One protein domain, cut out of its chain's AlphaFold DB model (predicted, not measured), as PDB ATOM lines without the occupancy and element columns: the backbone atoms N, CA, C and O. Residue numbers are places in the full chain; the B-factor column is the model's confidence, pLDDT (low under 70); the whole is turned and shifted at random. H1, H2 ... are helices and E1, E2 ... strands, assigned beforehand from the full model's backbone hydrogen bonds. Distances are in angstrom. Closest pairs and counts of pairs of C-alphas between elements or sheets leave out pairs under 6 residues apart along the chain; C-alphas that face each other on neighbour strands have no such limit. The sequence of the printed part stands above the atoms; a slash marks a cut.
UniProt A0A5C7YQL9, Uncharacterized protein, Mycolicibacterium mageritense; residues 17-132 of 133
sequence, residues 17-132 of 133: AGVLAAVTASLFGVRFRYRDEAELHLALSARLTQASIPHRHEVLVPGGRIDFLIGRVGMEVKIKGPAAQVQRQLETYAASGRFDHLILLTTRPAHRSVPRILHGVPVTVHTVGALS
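AT A GLANCE: This is residues 17 to 132 of the 133 residues of an uncharacterized protein of Mycolicibacterium mageritense (UniProt A0A5C7YQL9). A strongly twisted sheet of five strands forms the middle of three layers, with H1 and H2 over one face and H3 over the other, where short H4 also lies. At one end E6 runs on into E7, which pairs with E1 in a small parallel sheet. The 116 printed residues have four named helices and seven named strands in the order H1 E1 H2 E2 E3 E4 H3 E5 H4 E6 E7, class mixed; the large sheet, order E2 E3 E4 E5 E6, is mixed too. The whole is compact, with a radius of gyration of the C-alphas of 13.0 A and spans of 34 by 30 by 23 A.

HOW THE PARTS SIT: Along the printed part come H1, residues 17 to 27, E1, 31 to 33, H2, 37 to 50, E2, 56 to 61, E3, 64 to 70, E4, 73 to 78, H3, 83 to 94, E5, 101 to 106, H4, 109 to 113, E6, 121 to 127, and E7, 129 to 131. H1 runs along the strands over E4 and E5, at a height over the sheet of 9.2 A. E1 is parallel to E7, with N 32 and O 129 3.1 A apart. H2, on the same face as H1, lies over E3 at a height of 9.2 A. H1 and H2 touch, through residues 47 to 48 of H2 alone; the closest C-alphas, of Ser 26 and Leu 48, are 7.1 A apart, and the steep tilt of 68 degrees, opposite ways, is only just short of about perpendicular. E2, E3 and E4 form a meander, each strand the antiparallel neighbour of the one before, in two hairpins; N 58 and O 67 are 2.8 A apart, N 68 and O 75 2.9 A. E4, H3, E5 and E5, H4, E6 are strand-helix-strand units, two parallel neighbour strands with a helix between, each with a right-handed crossover; N 103 and O 74 are 2.8 A apart, N 104 and O 124 2.8 A. H3 and H4, on the face opposite to H1, touch through residues 83 to 86 of H3 alone; the closest C-alphas, of Ala 83 and His 111, are 5.0 A apart. Each O i to N i+4 pair is within hydrogen-bond range in H1, H2 and H3; H4 has 0 of 1, but 2 of 2 O i to N i+3 pairs.

IN THESE COORDINATES: H1 begins at C-alpha 17, (13.311, -19.240, 43.148), and is 15.4 A long; H2 is 19.8 A and H3 16.1 A. E3 is 16.6 A, E4 16.5 A, E5 16.2 A and E6 19.4 A. E7 ends at C-alpha 131, (40.845, -28.074, 47.805).

THE WHOLE: The C-alphas farthest apart, of Gly 97 and Ser 132, are 37.1 A apart. The printed part has no cut, and no link is long. Mean pLDDT of the printed part is 93.4; residues 131 to 132 are under 70.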
ATOM      1  N   ALA A  17      13.235 -18.263  42.066       89.25
ATOM      2  CA  ALA A  17      13.311 -19.240  43.148       89.25
ATOM      3  C   ALA A  17      13.712 -20.633  42.633       89.25
ATOM      4  O   ALA A  17      14.595 -21.273  43.210       89.25
ATOM      5  N   GLY A  18      13.127 -21.082  41.520       92.06
ATOM      6  CA  GLY A  18      13.496 -22.329  40.854       92.06
ATOM      7  C   GLY A  18      14.945 -22.319  40.364       92.06
ATOM      8  O   GLY A  18      15.679 -23.286  40.578       92.06
ATOM      9  N   VAL A  19      15.394 -21.199  39.786       93.00
ATOM     10  CA  VAL A  19      16.800 -21.003  39.395       93.00
ATOM     11  C   VAL A  19      17.719 -21.086  40.612       93.00
ATOM     12  O   VAL A  19      18.709 -21.816  40.585       93.00
ATOM     13  N   LEU A  20      17.392 -20.380  41.695       92.62
ATOM     14  CA  LEU A  20      18.174 -20.412  42.930       92.62
ATOM     15  C   LEU A  20      18.305 -21.836  43.485       92.62
ATOM     16  O   LEU A  20      19.402 -22.239  43.887       92.62
ATOM     17  N   ALA A  21      17.204 -22.591  43.507       92.94
ATOM     18  CA  ALA A  21      17.189 -23.971  43.974       92.94
ATOM     19  C   ALA A  21      18.078 -24.866  43.098       92.94
ATOM     20  O   ALA A  21      18.919 -25.590  43.632       92.94
ATOM     21  N   ALA A  22      17.965 -24.758  41.771       94.31
ATOM     22  CA  ALA A  22      18.783 -25.517  40.828       94.31
ATOM     23  C   ALA A  22      20.280 -25.197  40.971       94.31
ATOM     24  O   ALA A  22      21.107 -26.106  41.072       94.31
ATOM     25  N   VAL A  23      20.632 -23.910  41.055       94.31
ATOM     26  CA  VAL A  23      22.020 -23.463  41.252       94.31
ATOM     27  C   VAL A  23      22.560 -23.990  42.578       94.31
ATOM     28  O   VAL A  23      23.597 -24.649  42.594       94.31
ATOM     29  N   THR A  24      21.837 -23.785  43.680       92.12
ATOM     30  CA  THR A  24      22.271 -24.236  45.012       92.12
ATOM     31  C   THR A  24      22.441 -25.754  45.062       92.12
ATOM     32  O   THR A  24      23.455 -26.231  45.569       92.12
ATOM     33  N   ALA A  25      21.502 -26.514  44.494       92.62
ATOM     34  CA  ALA A  25      21.583 -27.970  44.426       92.62
ATOM     35  C   ALA A  25      22.779 -28.440  43.584       92.62
ATOM     36  O   ALA A  25      23.486 -29.364  43.983       92.62
ATOM     37  N   SER A  26      23.060 -27.775  42.458       93.06
ATOM     38  CA  SER A  26      24.196 -28.127  41.598       93.06
ATOM     39  C   SER A  26      25.552 -27.914  42.284       93.06
ATOM     40  O   SER A  26      26.506 -28.639  41.991       93.06
ATOM     41  N   LEU A  27      25.635 -26.954  43.207       90.62
ATOM     42  CA  LEU A  27      26.859 -26.574  43.915       90.62
ATOM     43  C   LEU A  27      27.008 -27.258  45.281       90.62
ATOM     44  O   LEU A  27      28.113 -27.324  45.822       90.62
ATOM     45  N   PHE A  28      25.917 -27.786  45.839       86.62
ATOM     46  CA  PHE A  28      25.921 -28.435  47.143       86.62
ATOM     47  C   PHE A  28      26.889 -29.625  47.181       86.62
ATOM     48  O   PHE A  28      26.888 -30.485  46.303       86.62
ATOM     49  N   GLY A  29      27.734 -29.669  48.214       82.25
ATOM     50  CA  GLY A  29      28.716 -30.741  48.412       82.25
ATOM     51  C   GLY A  29      29.892 -30.736  47.426       82.25
ATOM     52  O   GLY A  29      30.787 -31.572  47.555       82.25
ATOM     53  N   VAL A  30      29.939 -29.800  46.473       84.94
ATOM     54  CA  VAL A  30      31.034 -29.709  45.503       84.94
ATOM     55  C   VAL A  30      32.259 -29.078  46.155       84.94
ATOM     56  O   VAL A  30      32.185 -28.039  46.817       84.94
ATOM     57  N   ARG A  31      33.417 -29.707  45.942       86.00
ATOM     58  CA  ARG A  31      34.720 -29.142  46.285       86.00
ATOM     59  C   ARG A  31      35.426 -28.728  45.009       86.00
ATOM     60  O   ARG A  31      35.769 -29.579  44.192       86.00
ATOM     61  N   PHE A  32      35.657 -27.432  44.854       87.12
ATOM     62  CA  PHE A  32      36.375 -26.915  43.697       87.12
ATOM     63  C   PHE A  32      37.884 -26.985  43.946       87.12
ATOM     64  O   PHE A  32      38.364 -26.637  45.030       87.12
ATOM     65  N   ARG A  33      38.630 -27.440  42.935       87.06
ATOM     66  CA  ARG A  33      40.085 -27.278  42.862       87.06
ATOM     67  C   ARG A  33      40.360 -26.090  41.948       87.06
ATOM     68  O   ARG A  33      39.929 -26.106  40.800       87.06
ATOM     69  N   TYR A  34      41.026 -25.077  42.481       87.56
ATOM     70  CA  TYR A  34      41.369 -23.851  41.769       87.56
ATOM     71  C   TYR A  34      42.576 -23.199  42.450       87.56
ATOM     72  O   TYR A  34      42.758 -23.337  43.665       87.56
ATOM     73  N   ARG A  35      43.385 -22.481  41.678       85.88
ATOM     74  CA  ARG A  35      44.531 -21.692  42.161       85.88
ATOM     75  C   ARG A  35      44.200 -20.209  42.274       85.88
ATOM     76  O   ARG A  35      44.743 -19.510  43.126       85.88
ATOM     77  N   ASP A  36      43.273 -19.743  41.448       85.06
ATOM     78  CA  ASP A  36      42.832 -18.358  41.383       85.06
ATOM     79  C   ASP A  36      41.330 -18.250  41.063       85.06
ATOM     80  O   ASP A  36      40.600 -19.239  40.988       85.06
ATOM     81  N   GLU A  37      40.851 -17.012  40.948       87.62
ATOM     82  CA  GLU A  37      39.445 -16.703  40.681       87.62
ATOM     83  C   GLU A  37      39.022 -17.119  39.266       87.62
ATOM     84  O   GLU A  37      37.903 -17.592  39.081       87.62
ATOM     85  N   ALA A  38      39.928 -17.038  38.286       90.44
ATOM     86  CA  ALA A  38      39.640 -17.408  36.905       90.44
ATOM     87  C   ALA A  38      39.428 -18.923  36.768       90.44
ATOM     88  O   ALA A  38      38.460 -19.361  36.142       90.44
ATOM     89  N   GLU A  39      40.266 -19.735  37.413       92.56
ATOM     90  CA  GLU A  39      40.069 -21.186  37.465       92.56
ATOM     91  C   GLU A  39      38.763 -21.564  38.171       92.56
ATOM     92  O   GLU A  39      38.052 -22.463  37.714       92.56
ATOM     93  N   LEU A  40      38.405 -20.856  39.250       92.06
ATOM     94  CA  LEU A  40      37.122 -21.073  39.915       92.06
ATOM     95  C   LEU A  40      35.947 -20.713  38.995       92.06
ATOM     96  O   LEU A  40      34.971 -21.459  38.946       92.06
ATOM     97  N   HIS A  41      36.040 -19.623  38.231       94.75
ATOM     98  CA  HIS A  41      35.018 -19.237  37.254       94.75
ATOM     99  C   HIS A  41      34.839 -20.308  36.171       94.75
ATOM    100  O   HIS A  41      33.710 -20.716  35.892       94.75
ATOM    101  N   LEU A  42      35.935 -20.832  35.617       94.69
ATOM    102  CA  LEU A  42      35.881 -21.916  34.634       94.69
ATOM    103  C   LEU A  42      35.233 -23.178  35.219       94.69
ATOM    104  O   LEU A  42      34.353 -23.773  34.592       94.69
ATOM    105  N   ALA A  43      35.613 -23.564  36.440       94.12
ATOM    106  CA  ALA A  43      35.049 -24.737  37.101       94.12
ATOM    107  C   ALA A  43      33.549 -24.570  37.417       94.12
ATOM    108  O   ALA A  43      32.774 -25.518  37.261       94.12
ATOM    109  N   LEU A  44      33.120 -23.367  37.809       95.25
ATOM    110  CA  LEU A  44      31.709 -23.035  38.018       95.25
ATOM    111  C   LEU A  44      30.917 -23.087  36.709       95.25
ATOM    112  O   LEU A  44      29.859 -23.713  36.672       95.25
ATOM    113  N   SER A  45      31.436 -22.499  35.629       96.50
ATOM    114  CA  SER A  45      30.782 -22.534  34.316       96.50
ATOM    115  C   SER A  45      30.622 -23.968  33.800       96.50
ATOM    116  O   SER A  45      29.532 -24.365  33.372       96.50
ATOM    117  N   ALA A  46      31.667 -24.792  33.928       95.38
ATOM    118  CA  ALA A  46      31.606 -26.208  33.580       95.38
ATOM    119  C   ALA A  46      30.546 -26.947  34.413       95.38
ATOM    120  O   ALA A  46      29.754 -27.715  33.866       95.38
ATOM    121  N   ARG A  47      30.476 -26.675  35.723       94.62
ATOM    122  CA  ARG A  47      29.494 -27.302  36.615       94.62
ATOM    123  C   ARG A  47      28.055 -26.909  36.277       94.62
ATOM    124  O   ARG A  47      27.194 -27.783  36.218       94.62
ATOM    125  N   LEU A  48      27.797 -25.625  36.033       95.38
ATOM    126  CA  LEU A  48      26.476 -25.140  35.622       95.38
ATOM    127  C   LEU A  48      26.066 -25.731  34.264       95.38
ATOM    128  O   LEU A  48      24.925 -26.155  34.104       95.38
ATOM    129  N   THR A  49      27.009 -25.849  33.322       96.06
ATOM    130  CA  THR A  49      26.778 -26.504  32.020       96.06
ATOM    131  C   THR A  49      26.420 -27.980  32.189       96.06
ATOM    132  O   THR A  49      25.442 -28.442  31.610       96.06
ATOM    133  N   GLN A  50      27.159 -28.722  33.021       95.12
ATOM    134  CA  GLN A  50      26.861 -30.130  33.328       95.12
ATOM    135  C   GLN A  50      25.484 -30.308  33.976       95.12
ATOM    136  O   GLN A  50      24.810 -31.303  33.730       95.12
ATOM    137  N   ALA A  51      25.052 -29.337  34.784       94.00
ATOM    138  CA  ALA A  51      23.719 -29.307  35.377       94.00
ATOM    139  C   ALA A  51      22.627 -28.826  34.400       94.00
ATOM    140  O   ALA A  51      21.477 -28.686  34.807       94.00
ATOM    141  N   SER A  52      22.965 -28.573  33.130       95.25
ATOM    142  CA  SER A  52      22.060 -28.015  32.116       95.25
ATOM    143  C   SER A  52      21.420 -26.685  32.536       95.25
ATOM    144  O   SER A  52      20.276 -26.406  32.185       95.25
ATOM    145  N   ILE A  53      22.153 -25.855  33.290       95.06
ATOM    146  CA  ILE A  53      21.714 -24.528  33.739       95.06
ATOM    147  C   ILE A  53      22.247 -23.473  32.755       95.06
ATOM    148  O   ILE A  53      23.460 -23.209  32.737       95.06
ATOM    149  N   PRO A  54      21.380 -22.831  31.945       94.94
ATOM    150  CA  PRO A  54      21.800 -21.779  31.028       94.94
ATOM    151  C   PRO A  54      22.334 -20.573  31.800       94.94
ATOM    152  O   PRO A  54      21.661 -20.030  32.675       94.94
ATOM    153  N   HIS A  55      23.539 -20.128  31.461       97.44
ATOM    154  CA  HIS A  55      24.183 -19.006  32.131       97.44
ATOM    155  C   HIS A  55      25.046 -18.209  31.157       97.44
ATOM    156  O   HIS A  55      25.474 -18.707  30.116       97.44
ATOM    157  N   ARG A  56      25.307 -16.954  31.513       97.69
ATOM    158  CA  ARG A  56      26.306 -16.104  30.862       97.69
ATOM    159  C   ARG A  56      27.360 -15.716  31.881       97.69
ATOM    160  O   ARG A  56      27.012 -15.429  33.024       97.69
ATOM    161  N   HIS A  57      28.612 -15.700  31.453       97.00
ATOM    162  CA  HIS A  57      29.759 -15.306  32.264       97.00
ATOM    163  C   HIS A  57      30.161 -13.859  31.948       97.00
ATOM    164  O   HIS A  57      29.984 -13.414  30.813       97.00
ATOM    165  N   GLU A  58      30.649 -13.129  32.951       96.44
ATOM    166  CA  GLU A  58      31.212 -11.778  32.826       96.44
ATOM    167  C   GLU A  58      30.286 -10.755  32.140       96.44
ATOM    168  O   GLU A  58      30.647 -10.049  31.193       96.44
ATOM    169  N   VAL A  59      29.056 -10.634  32.640       97.69
ATOM    170  CA  VAL A  59      28.029  -9.790  32.015       97.69
ATOM    171  C   VAL A  59      28.118  -8.349  32.512       97.69
ATOM    172  O   VAL A  59      28.021  -8.083  33.709       97.69
ATOM    173  N   LEU A  60      28.226  -7.396  31.582       97.62
ATOM    174  CA  LEU A  60      28.112  -5.970  31.894       97.62
ATOM    175  C   LEU A  60      26.692  -5.626  32.361       97.62
ATOM    176  O   LEU A  60      25.697  -5.960  31.708       97.62
ATOM    177  N   VAL A  61      26.610  -4.935  33.495       94.88
ATOM    178  CA  VAL A  61      25.369  -4.496  34.142       94.88
ATOM    179  C   VAL A  61      25.550  -3.080  34.696       94.88
ATOM    180  O   VAL A  61      26.686  -2.631  34.874       94.88
ATOM    181  N   PRO A  62      24.469  -2.337  34.992       93.50
ATOM    182  CA  PRO A  62      24.611  -1.082  35.720       93.50
ATOM    183  C   PRO A  62      25.377  -1.319  37.028       93.50
ATOM    184  O   PRO A  62      25.048  -2.231  37.786       93.50
ATOM    185  N   GLY A  63      26.430  -0.534  37.258       90.50
ATOM    186  CA  GLY A  63      27.309  -0.704  38.415       90.50
ATOM    187  C   GLY A  63      28.542  -1.584  38.203       90.50
ATOM    188  O   GLY A  63      29.351  -1.690  39.120       90.50
ATOM    189  N   GLY A  64      28.729  -2.193  37.023       95.12
ATOM    190  CA  GLY A  64      29.975  -2.882  36.672       95.12
ATOM    191  C   GLY A  64      29.773  -4.150  35.846       95.12
ATOM    192  O   GLY A  64      29.097  -4.153  34.820       95.12
ATOM    193  N   ARG A  65      30.407  -5.240  36.277       96.88
ATOM    194  CA  ARG A  65      30.337  -6.554  35.639       96.88
ATOM    195  C   ARG A  65      30.020  -7.593  36.697       96.88
ATOM    196  O   ARG A  65      30.735  -7.636  37.688       96.88
ATOM    197  N   ILE A  66      28.965  -8.372  36.487       97.56
ATOM    198  CA  ILE A  66      28.625  -9.493  37.363       97.56
ATOM    199  C   ILE A  66      29.251 -10.774  36.817       97.56
ATOM    200  O   ILE A  66      29.244 -10.987  35.597       97.56
ATOM    201  N   ASP A  67      29.780 -11.620  37.702       97.69
ATOM    202  CA  ASP A  67      30.516 -12.818  37.284       97.69
ATOM    203  C   ASP A  67      29.625 -13.781  36.497       97.69
ATOM    204  O   ASP A  67      30.023 -14.273  35.444       97.69
ATOM    205  N   PHE A  68      28.394 -14.009  36.958       98.19
ATOM    206  CA  PHE A  68      27.437 -14.873  36.273       98.19
ATOM    207  C   PHE A  68      26.024 -14.290  36.266       98.19
ATOM    208  O   PHE A  68      25.538 -13.745  37.259       98.19
ATOM    209  N   LEU A  69      25.331 -14.475  35.143       97.69
ATOM    210  CA  LEU A  69      23.914 -14.161  34.984       97.69
ATOM    211  C   LEU A  69      23.146 -15.410  34.548       97.69
ATOM    212  O   LEU A  69      23.404 -15.956  33.471       97.69
ATOM    213  N   ILE A  70      22.184 -15.829  35.371       96.44
ATOM    214  CA  ILE A  70      21.365 -17.034  35.189       96.44
ATOM    215  C   ILE A  70      19.897 -16.589  35.196       96.44
ATOM    216  O   ILE A  70      19.296 -16.368  36.247       96.44
ATOM    217  N   GLY A  71      19.325 -16.349  34.013       93.88
ATOM    218  CA  GLY A  71      18.026 -15.676  33.900       93.88
ATOM    219  C   GLY A  71      18.073 -14.261  34.495       93.88
ATOM    220  O   GLY A  71      18.816 -13.413  33.999       93.88
ATOM    221  N   ARG A  72      17.291 -14.018  35.557       94.56
ATOM    222  CA  ARG A  72      17.295 -12.778  36.368       94.56
ATOM    223  C   ARG A  72      18.004 -12.941  37.723       94.56
ATOM    224  O   ARG A  72      17.913 -12.059  38.574       94.56
ATOM    225  N   VAL A  73      18.727 -14.044  37.924       97.06
ATOM    226  CA  VAL A  73      19.571 -14.270  39.103       97.06
ATOM    227  C   VAL A  73      21.008 -13.881  38.780       97.06
ATOM    228  O   VAL A  73      21.606 -14.391  37.828       97.06
ATOM    229  N   GLY A  74      21.559 -12.963  39.568       97.81
ATOM    230  CA  GLY A  74      22.965 -12.581  39.492       97.81
ATOM    231  C   GLY A  74      23.803 -13.389  40.473       97.81
ATOM    232  O   GLY A  74      23.392 -13.556  41.617       97.81
ATOM    233  N   MET A  75      24.970 -13.879  40.063       98.06
ATOM    234  CA  MET A  75      25.910 -14.545  40.963       98.06
ATOM    235  C   MET A  75      27.277 -13.867  40.907       98.06
ATOM    236  O   MET A  75      27.880 -13.776  39.842       98.06
ATOM    237  N   GLU A  76      27.744 -13.426  42.072       97.62
ATOM    238  CA  GLU A  76      29.071 -12.856  42.304       97.62
ATOM    239  C   GLU A  76      29.930 -13.884  43.050       97.62
ATOM    240  O   GLU A  76      29.480 -14.494  44.027       97.62
ATOM    241  N   VAL A  77      31.170 -14.074  42.615       95.75
ATOM    242  CA  VAL A  77      32.115 -15.051  43.150       95.75
ATOM    243  C   VAL A  77      33.247 -14.321  43.865       95.75
ATOM    244  O   VAL A  77      33.842 -13.381  43.345       95.75
ATOM    245  N   LYS A  78      33.560 -14.731  45.100       93.19
ATOM    246  CA  LYS A  78      34.642 -14.117  45.886       93.19
ATOM    247  C   LYS A  78      35.454 -15.142  46.664       93.19
ATOM    248  O   LYS A  78      34.955 -15.759  47.612       93.19
ATOM    249  N   ILE A  79      36.743 -15.241  46.343       92.38
ATOM    250  CA  ILE A  79      37.711 -16.073  47.083       92.38
ATOM    251  C   ILE A  79      38.475 -15.297  48.168       92.38
ATOM    252  O   ILE A  79      39.037 -15.887  49.088       92.38
ATOM    253  N   LYS A  80      38.494 -13.962  48.080       91.19
ATOM    254  CA  LYS A  80      39.178 -13.049  49.009       91.19
ATOM    255  C   LYS A  80      38.445 -11.705  49.088       91.19
ATOM    256  O   LYS A  80      37.423 -11.518  48.436       91.19
ATOM    257  N   GLY A  81      38.986 -10.784  49.883       92.00
ATOM    258  CA  GLY A  81      38.446  -9.434  50.071       92.00
ATOM    259  C   GLY A  81      37.667  -9.254  51.382       92.00
ATOM    260  O   GLY A  81      37.382 -10.238  52.074       92.00
ATOM    261  N   PRO A  82      37.396  -7.995  51.776       95.62
ATOM    262  CA  PRO A  82      36.602  -7.663  52.954       95.62
ATOM    263  C   PRO A  82      35.095  -7.681  52.649       95.62
ATOM    264  O   PRO A  82      34.654  -7.214  51.599       95.62
ATOM    265  N   ALA A  83      34.287  -8.127  53.616       96.25
ATOM    266  CA  ALA A  83      32.830  -8.235  53.468       96.25
ATOM    267  C   ALA A  83      32.152  -6.904  53.087       96.25
ATOM    268  O   ALA A  83      31.232  -6.901  52.278       96.25
ATOM    269  N   ALA A  84      32.641  -5.772  53.607       96.69
ATOM    270  CA  ALA A  84      32.090  -4.451  53.299       96.69
ATOM    271  C   ALA A  84      32.223  -4.072  51.812       96.69
ATOM    272  O   ALA A  84      31.334  -3.435  51.257       96.69
ATOM    273  N   GLN A  85      33.315  -4.477  51.152       96.31
ATOM    274  CA  GLN A  85      33.490  -4.232  49.719       96.31
ATOM    275  C   GLN A  85      32.519  -5.086  48.901       96.31
ATOM    276  O   GLN A  85      31.889  -4.578  47.976       96.31
ATOM    277  N   VAL A  86      32.358  -6.355  49.285       96.56
ATOM    278  CA  VAL A  86      31.407  -7.269  48.641       96.56
ATOM    279  C   VAL A  86      29.973  -6.771  48.809       96.56
ATOM    280  O   VAL A  86      29.217  -6.739  47.843       96.56
ATOM    281  N   GLN A  87      29.606  -6.316  50.009       97.88
ATOM    282  CA  GLN A  87      28.284  -5.751  50.264       97.88
ATOM    283  C   GLN A  87      27.999  -4.541  49.367       97.88
ATOM    284  O   GLN A  87      26.969  -4.532  48.705       97.88
ATOM    285  N   ARG A  88      28.913  -3.562  49.278       97.31
ATOM    286  CA  ARG A  88      28.735  -2.375  48.415       97.31
ATOM    287  C   ARG A  88      28.530  -2.737  46.944       97.31
ATOM    288  O   ARG A  88      27.737  -2.112  46.241       97.31
ATOM    289  N   GLN A  89      29.249  -3.752  46.472       96.25
ATOM    290  CA  GLN A  89      29.098  -4.251  45.111       96.25
ATOM    291  C   GLN A  89      27.700  -4.856  44.896       96.25
ATOM    292  O   GLN A  89      27.005  -4.483  43.952       96.25
ATOM    293  N   LEU A  90      27.245  -5.711  45.816       98.00
ATOM    294  CA  LEU A  90      25.909  -6.314  45.762       98.00
ATOM    295  C   LEU A  90      24.784  -5.280  45.921       98.00
ATOM    296  O   LEU A  90      23.765  -5.405  45.251       98.00
ATOM    297  N   GLU A  91      24.968  -4.247  46.747       98.06
ATOM    298  CA  GLU A  91      24.043  -3.110  46.860       98.06
ATOM    299  C   GLU A  91      23.888  -2.398  45.514       98.06
ATOM    300  O   GLU A  91      22.767  -2.156  45.066       98.06
ATOM    301  N   THR A  92      25.005  -2.148  44.824       97.69
ATOM    302  CA  THR A  92      25.005  -1.509  43.501       97.69
ATOM    303  C   THR A  92      24.228  -2.349  42.483       97.69
ATOM    304  O   THR A  92      23.409  -1.821  41.728       97.69
ATOM    305  N   TYR A  93      24.431  -3.669  42.482       97.62
ATOM    306  CA  TYR A  93      23.685  -4.573  41.603       97.62
ATOM    307  C   TYR A  93      22.205  -4.643  41.964       97.62
ATOM    308  O   TYR A  93      21.362  -4.549  41.072       97.62
ATOM    309  N   ALA A  94      21.870  -4.751  43.248       97.56
ATOM    310  CA  ALA A  94      20.488  -4.801  43.707       97.56
ATOM    311  C   ALA A  94      19.712  -3.523  43.346       97.56
ATOM    312  O   ALA A  94      18.574  -3.598  42.886       97.56
ATOM    313  N   ALA A  95      20.352  -2.354  43.450       97.25
ATOM    314  CA  ALA A  95      19.759  -1.074  43.074       97.25
ATOM    315  C   ALA A  95      19.504  -0.918  41.559       97.25
ATOM    316  O   ALA A  95      18.769  -0.020  41.153       97.25
ATOM    317  N   SER A  96      20.074  -1.778  40.704       95.00
ATOM    318  CA  SER A  96      19.934  -1.666  39.242       95.00
ATOM    319  C   SER A  96      18.554  -2.058  38.692       95.00
ATOM    320  O   SER A  96      18.279  -1.809  37.519       95.00
ATOM    321  N   GLY A  97      17.713  -2.738  39.484       92.38
ATOM    322  CA  GLY A  97      16.420  -3.287  39.037       92.38
ATOM    323  C   GLY A  97      16.520  -4.467  38.052       92.38
ATOM    324  O   GLY A  97      15.507  -4.950  37.537       92.38
ATOM    325  N   ARG A  98      17.736  -4.951  37.765       93.62
ATOM    326  CA  ARG A  98      17.989  -6.020  36.784       93.62
ATOM    327  C   ARG A  98      17.829  -7.432  37.349       93.62
ATOM    328  O   ARG A  98      17.687  -8.370  36.565       93.62
ATOM    329  N   PHE A  99      17.863  -7.577  38.670       96.62
ATOM    330  CA  PHE A  99      17.920  -8.868  39.345       96.62
ATOM    331  C   PHE A  99      16.722  -9.080  40.257       96.62
ATOM    332  O   PHE A  99      16.333  -8.174  40.987       96.62
ATOM    333  N   ASP A 100      16.204 -10.305  40.248       97.06
ATOM    334  CA  ASP A 100      15.168 -10.739  41.189       97.06
ATOM    335  C   ASP A 100      15.789 -11.426  42.413       97.06
ATOM    336  O   ASP A 100      15.161 -11.516  43.461       97.06
ATOM    337  N   HIS A 101      17.035 -11.902  42.284       97.81
ATOM    338  CA  HIS A 101      17.811 -12.522  43.356       97.81
ATOM    339  C   HIS A 101      19.312 -12.366  43.091       97.81
ATOM    340  O   HIS A 101      19.750 -12.389  41.935       97.81
ATOM    341  N   LEU A 102      20.110 -12.265  44.154       98.19
ATOM    342  CA  LEU A 102      21.571 -12.287  44.083       98.19
ATOM    343  C   LEU A 102      22.149 -13.465  44.873       98.19
ATOM    344  O   LEU A 102      21.711 -13.788  45.977       98.19
ATOM    345  N   ILE A 103      23.170 -14.107  44.321       97.88
ATOM    346  CA  ILE A 103      23.944 -15.156  44.978       97.88
ATOM    347  C   ILE A 103      25.362 -14.631  45.174       97.88
ATOM    348  O   ILE A 103      26.038 -14.279  44.216       97.88
ATOM    349  N   LEU A 104      25.838 -14.619  46.413       97.50
ATOM    350  CA  LEU A 104      27.260 -14.498  46.704       97.50
ATOM    351  C   LEU A 104      27.832 -15.897  46.905       97.50
ATOM    352  O   LEU A 104      27.612 -16.520  47.948       97.50
ATOM    353  N   LEU A 105      28.590 -16.379  45.928       95.38
ATOM    354  CA  LEU A 105      29.364 -17.603  46.059       95.38
ATOM    355  C   LEU A 105      30.742 -17.269  46.617       95.38
ATOM    356  O   LEU A 105      31.455 -16.411  46.103       95.38
ATOM    357  N   THR A 106      31.144 -17.927  47.698       93.69
ATOM    358  CA  THR A 106      32.385 -17.544  48.369       93.69
ATOM    359  C   THR A 106      33.074 -18.687  49.086       93.69
ATOM    360  O   THR A 106      32.450 -19.669  49.468       93.69
ATOM    361  N   THR A 107      34.370 -18.541  49.331       91.69
ATOM    362  CA  THR A 107      35.134 -19.425  50.225       91.69
ATOM    363  C   THR A 107      35.454 -18.775  51.571       91.69
ATOM    364  O   THR A 107      36.099 -19.384  52.422       91.69
ATOM    365  N   ARG A 108      34.989 -17.538  51.804       91.19
ATOM    366  CA  ARG A 108      35.297 -16.745  53.002       91.19
ATOM    367  C   ARG A 108      34.119 -16.779  53.981       91.19
ATOM    368  O   ARG A 108      33.084 -16.175  53.696       91.19
ATOM    369  N   PRO A 109      34.260 -17.387  55.176       89.94
ATOM    370  CA  PRO A 109      33.184 -17.408  56.170       89.94
ATOM    371  C   PRO A 109      32.723 -16.012  56.606       89.94
ATOM    372  O   PRO A 109      31.541 -15.815  56.868       89.94
ATOM    373  N   ALA A 110      33.634 -15.031  56.622       93.12
ATOM    374  CA  ALA A 110      33.337 -13.647  56.994       93.12
ATOM    375  C   ALA A 110      32.263 -12.995  56.105       93.12
ATOM    376  O   ALA A 110      31.546 -12.121  56.569       93.12
ATOM    377  N   HIS A 111      32.093 -13.441  54.858       95.75
ATOM    378  CA  HIS A 111      31.055 -12.917  53.965       95.75
ATOM    379  C   HIS A 111      29.633 -13.332  54.366       95.75
ATOM    380  O   HIS A 111      28.662 -12.816  53.818       95.75
ATOM    381  N   ARG A 112      29.469 -14.227  55.348       94.38
ATOM    382  CA  ARG A 112      28.148 -14.548  55.907       94.38
ATOM    383  C   ARG A 112      27.491 -13.363  56.617       94.38
ATOM    384  O   ARG A 112      26.286 -13.431  56.831       94.38
ATOM    385  N   SER A 113      28.249 -12.314  56.954       94.94
ATOM    386  CA  SER A 113      27.711 -11.069  57.513       94.94
ATOM    387  C   SER A 113      27.011 -10.177  56.484       94.94
ATOM    388  O   SER A 113      26.347  -9.226  56.886       94.94
ATOM    389  N   VAL A 114      27.135 -10.462  55.180       96.75
ATOM    390  CA  VAL A 114      26.416  -9.717  54.138       96.75
ATOM    391  C   VAL A 114      24.900  -9.855  54.363       96.75
ATOM    392  O   VAL A 114      24.423 -10.985  54.540       96.75
ATOM    393  N   PRO A 115      24.134  -8.745  54.346       97.62
ATOM    394  CA  PRO A 115      22.686  -8.777  54.526       97.62
ATOM    395  C   PRO A 115      21.981  -9.705  53.533       97.62
ATOM    396  O   PRO A 115      22.377  -9.827  52.377       97.62
ATOM    397  N   ARG A 116      20.897 -10.348  53.984       97.56
ATOM    398  CA  ARG A 116      20.089 -11.279  53.173       97.56
ATOM    399  C   ARG A 116      19.115 -10.591  52.225       97.56
ATOM    400  O   ARG A 116      18.496 -11.268  51.416       97.56
ATOM    401  N   ILE A 117      18.952  -9.281  52.348       97.94
ATOM    402  CA  ILE A 117      18.105  -8.458  51.490       97.94
ATOM    403  C   ILE A 117      18.840  -7.133  51.292       97.94
ATOM    404  O   ILE A 117      19.241  -6.509  52.275       97.94
ATOM    405  N   LEU A 118      19.013  -6.711  50.041       97.94
ATOM    406  CA  LEU A 118      19.609  -5.428  49.659       97.94
ATOM    407  C   LEU A 118      18.677  -4.765  48.646       97.94
ATOM    408  O   LEU A 118      18.319  -5.393  47.660       97.94
ATOM    409  N   HIS A 119      18.235  -3.529  48.892       97.19
ATOM    410  CA  HIS A 119      17.281  -2.819  48.017       97.19
ATOM    411  C   HIS A 119      16.025  -3.638  47.634       97.19
ATOM    412  O   HIS A 119      15.520  -3.534  46.523       97.19
ATOM    413  N   GLY A 120      15.529  -4.478  48.550       97.06
ATOM    414  CA  GLY A 120      14.390  -5.373  48.303       97.06
ATOM    415  C   GLY A 120      14.724  -6.643  47.508       97.06
ATOM    416  O   GLY A 120      13.877  -7.525  47.411       97.06
ATOM    417  N   VAL A 121      15.953  -6.781  47.004       97.75
ATOM    418  CA  VAL A 121      16.444  -7.976  46.311       97.75
ATOM    419  C   VAL A 121      17.017  -8.960  47.337       97.75
ATOM    420  O   VAL A 121      17.919  -8.589  48.098       97.75
ATOM    421  N   PRO A 122      16.535 -10.211  47.396       98.12
ATOM    422  CA  PRO A 122      17.093 -11.206  48.298       98.12
ATOM    423  C   PRO A 122      18.511 -11.638  47.884       98.12
ATOM    424  O   PRO A 122      18.857 -11.692  46.702       98.12
ATOM    425  N   VAL A 123      19.330 -11.965  48.883       98.12
ATOM    426  CA  VAL A 123      20.744 -12.335  48.749       98.12
ATOM    427  C   VAL A 123      21.014 -13.661  49.458       98.12
ATOM    428  O   VAL A 123      20.944 -13.764  50.688       98.12
ATOM    429  N   THR A 124      21.419 -14.673  48.694       97.06
ATOM    430  CA  THR A 124      21.896 -15.954  49.233       97.06
ATOM    431  C   THR A 124      23.417 -15.965  49.269       97.06
ATOM    432  O   THR A 124      24.059 -15.797  48.241       97.06
ATOM    433  N   VAL A 125      24.020 -16.220  50.434       95.75
ATOM    434  CA  VAL A 125      25.470 -16.469  50.522       95.75
ATOM    435  C   VAL A 125      25.701 -17.971  50.553       95.75
ATOM    436  O   VAL A 125      25.327 -18.634  51.522       95.75
ATOM    437  N   HIS A 126      26.338 -18.496  49.513       93.06
ATOM    438  CA  HIS A 126      26.695 -19.902  49.399       93.06
ATOM    439  C   HIS A 126      28.202 -20.068  49.613       93.06
ATOM    440  O   HIS A 126      29.015 -19.554  48.844       93.06
ATOM    441  N   THR A 127      28.589 -20.763  50.686       90.19
ATOM    442  CA  THR A 127      30.001 -21.055  50.951       90.19
ATOM    443  C   THR A 127      30.393 -22.373  50.295       90.19
ATOM    444  O   THR A 127      29.833 -23.403  50.660       90.19
ATOM    445  N   VAL A 128      31.373 -22.361  49.390       85.31
ATOM    446  CA  VAL A 128      31.915 -23.589  48.785       85.31
ATOM    447  C   VAL A 128      33.218 -24.008  49.454       85.31
ATOM    448  O   VAL A 128      34.009 -23.175  49.907       85.31
ATOM    449  N   GLY A 129      33.445 -25.319  49.520       78.31
ATOM    450  CA  GLY A 129      34.718 -25.874  49.963       78.31
ATOM    451  C   GLY A 129      35.765 -25.786  48.854       78.31
ATOM    452  O   GLY A 129      35.482 -26.115  47.703       78.31
ATOM    453  N   ALA A 130      36.987 -25.397  49.209       70.25
ATOM    454  CA  ALA A 130      38.138 -25.447  48.313       70.25
ATOM    455  C   ALA A 130      39.046 -26.635  48.661       70.25
ATOM    456  O   ALA A 130      39.188 -27.015  49.830       70.25
ATOM    457  N   LEU A 131      39.659 -27.236  47.646       61.81
ATOM    458  CA  LEU A 131      40.845 -28.074  47.805       61.81
ATOM    459  C   LEU A 131      42.033 -27.275  47.279       61.81
ATOM    460  O   LEU A 131      42.148 -27.085  46.071       61.81
ATOM    461  N   SER A 132      42.887 -26.799  48.188       50.84
ATOM    462  CA  SER A 132      44.189 -26.252  47.809       50.84
ATOM    463  C   SER A 132      45.073 -27.427  47.410       50.84
ATOM    464  O   SER A 132      45.323 -28.307  48.235       50.84
TER     465      SER A 132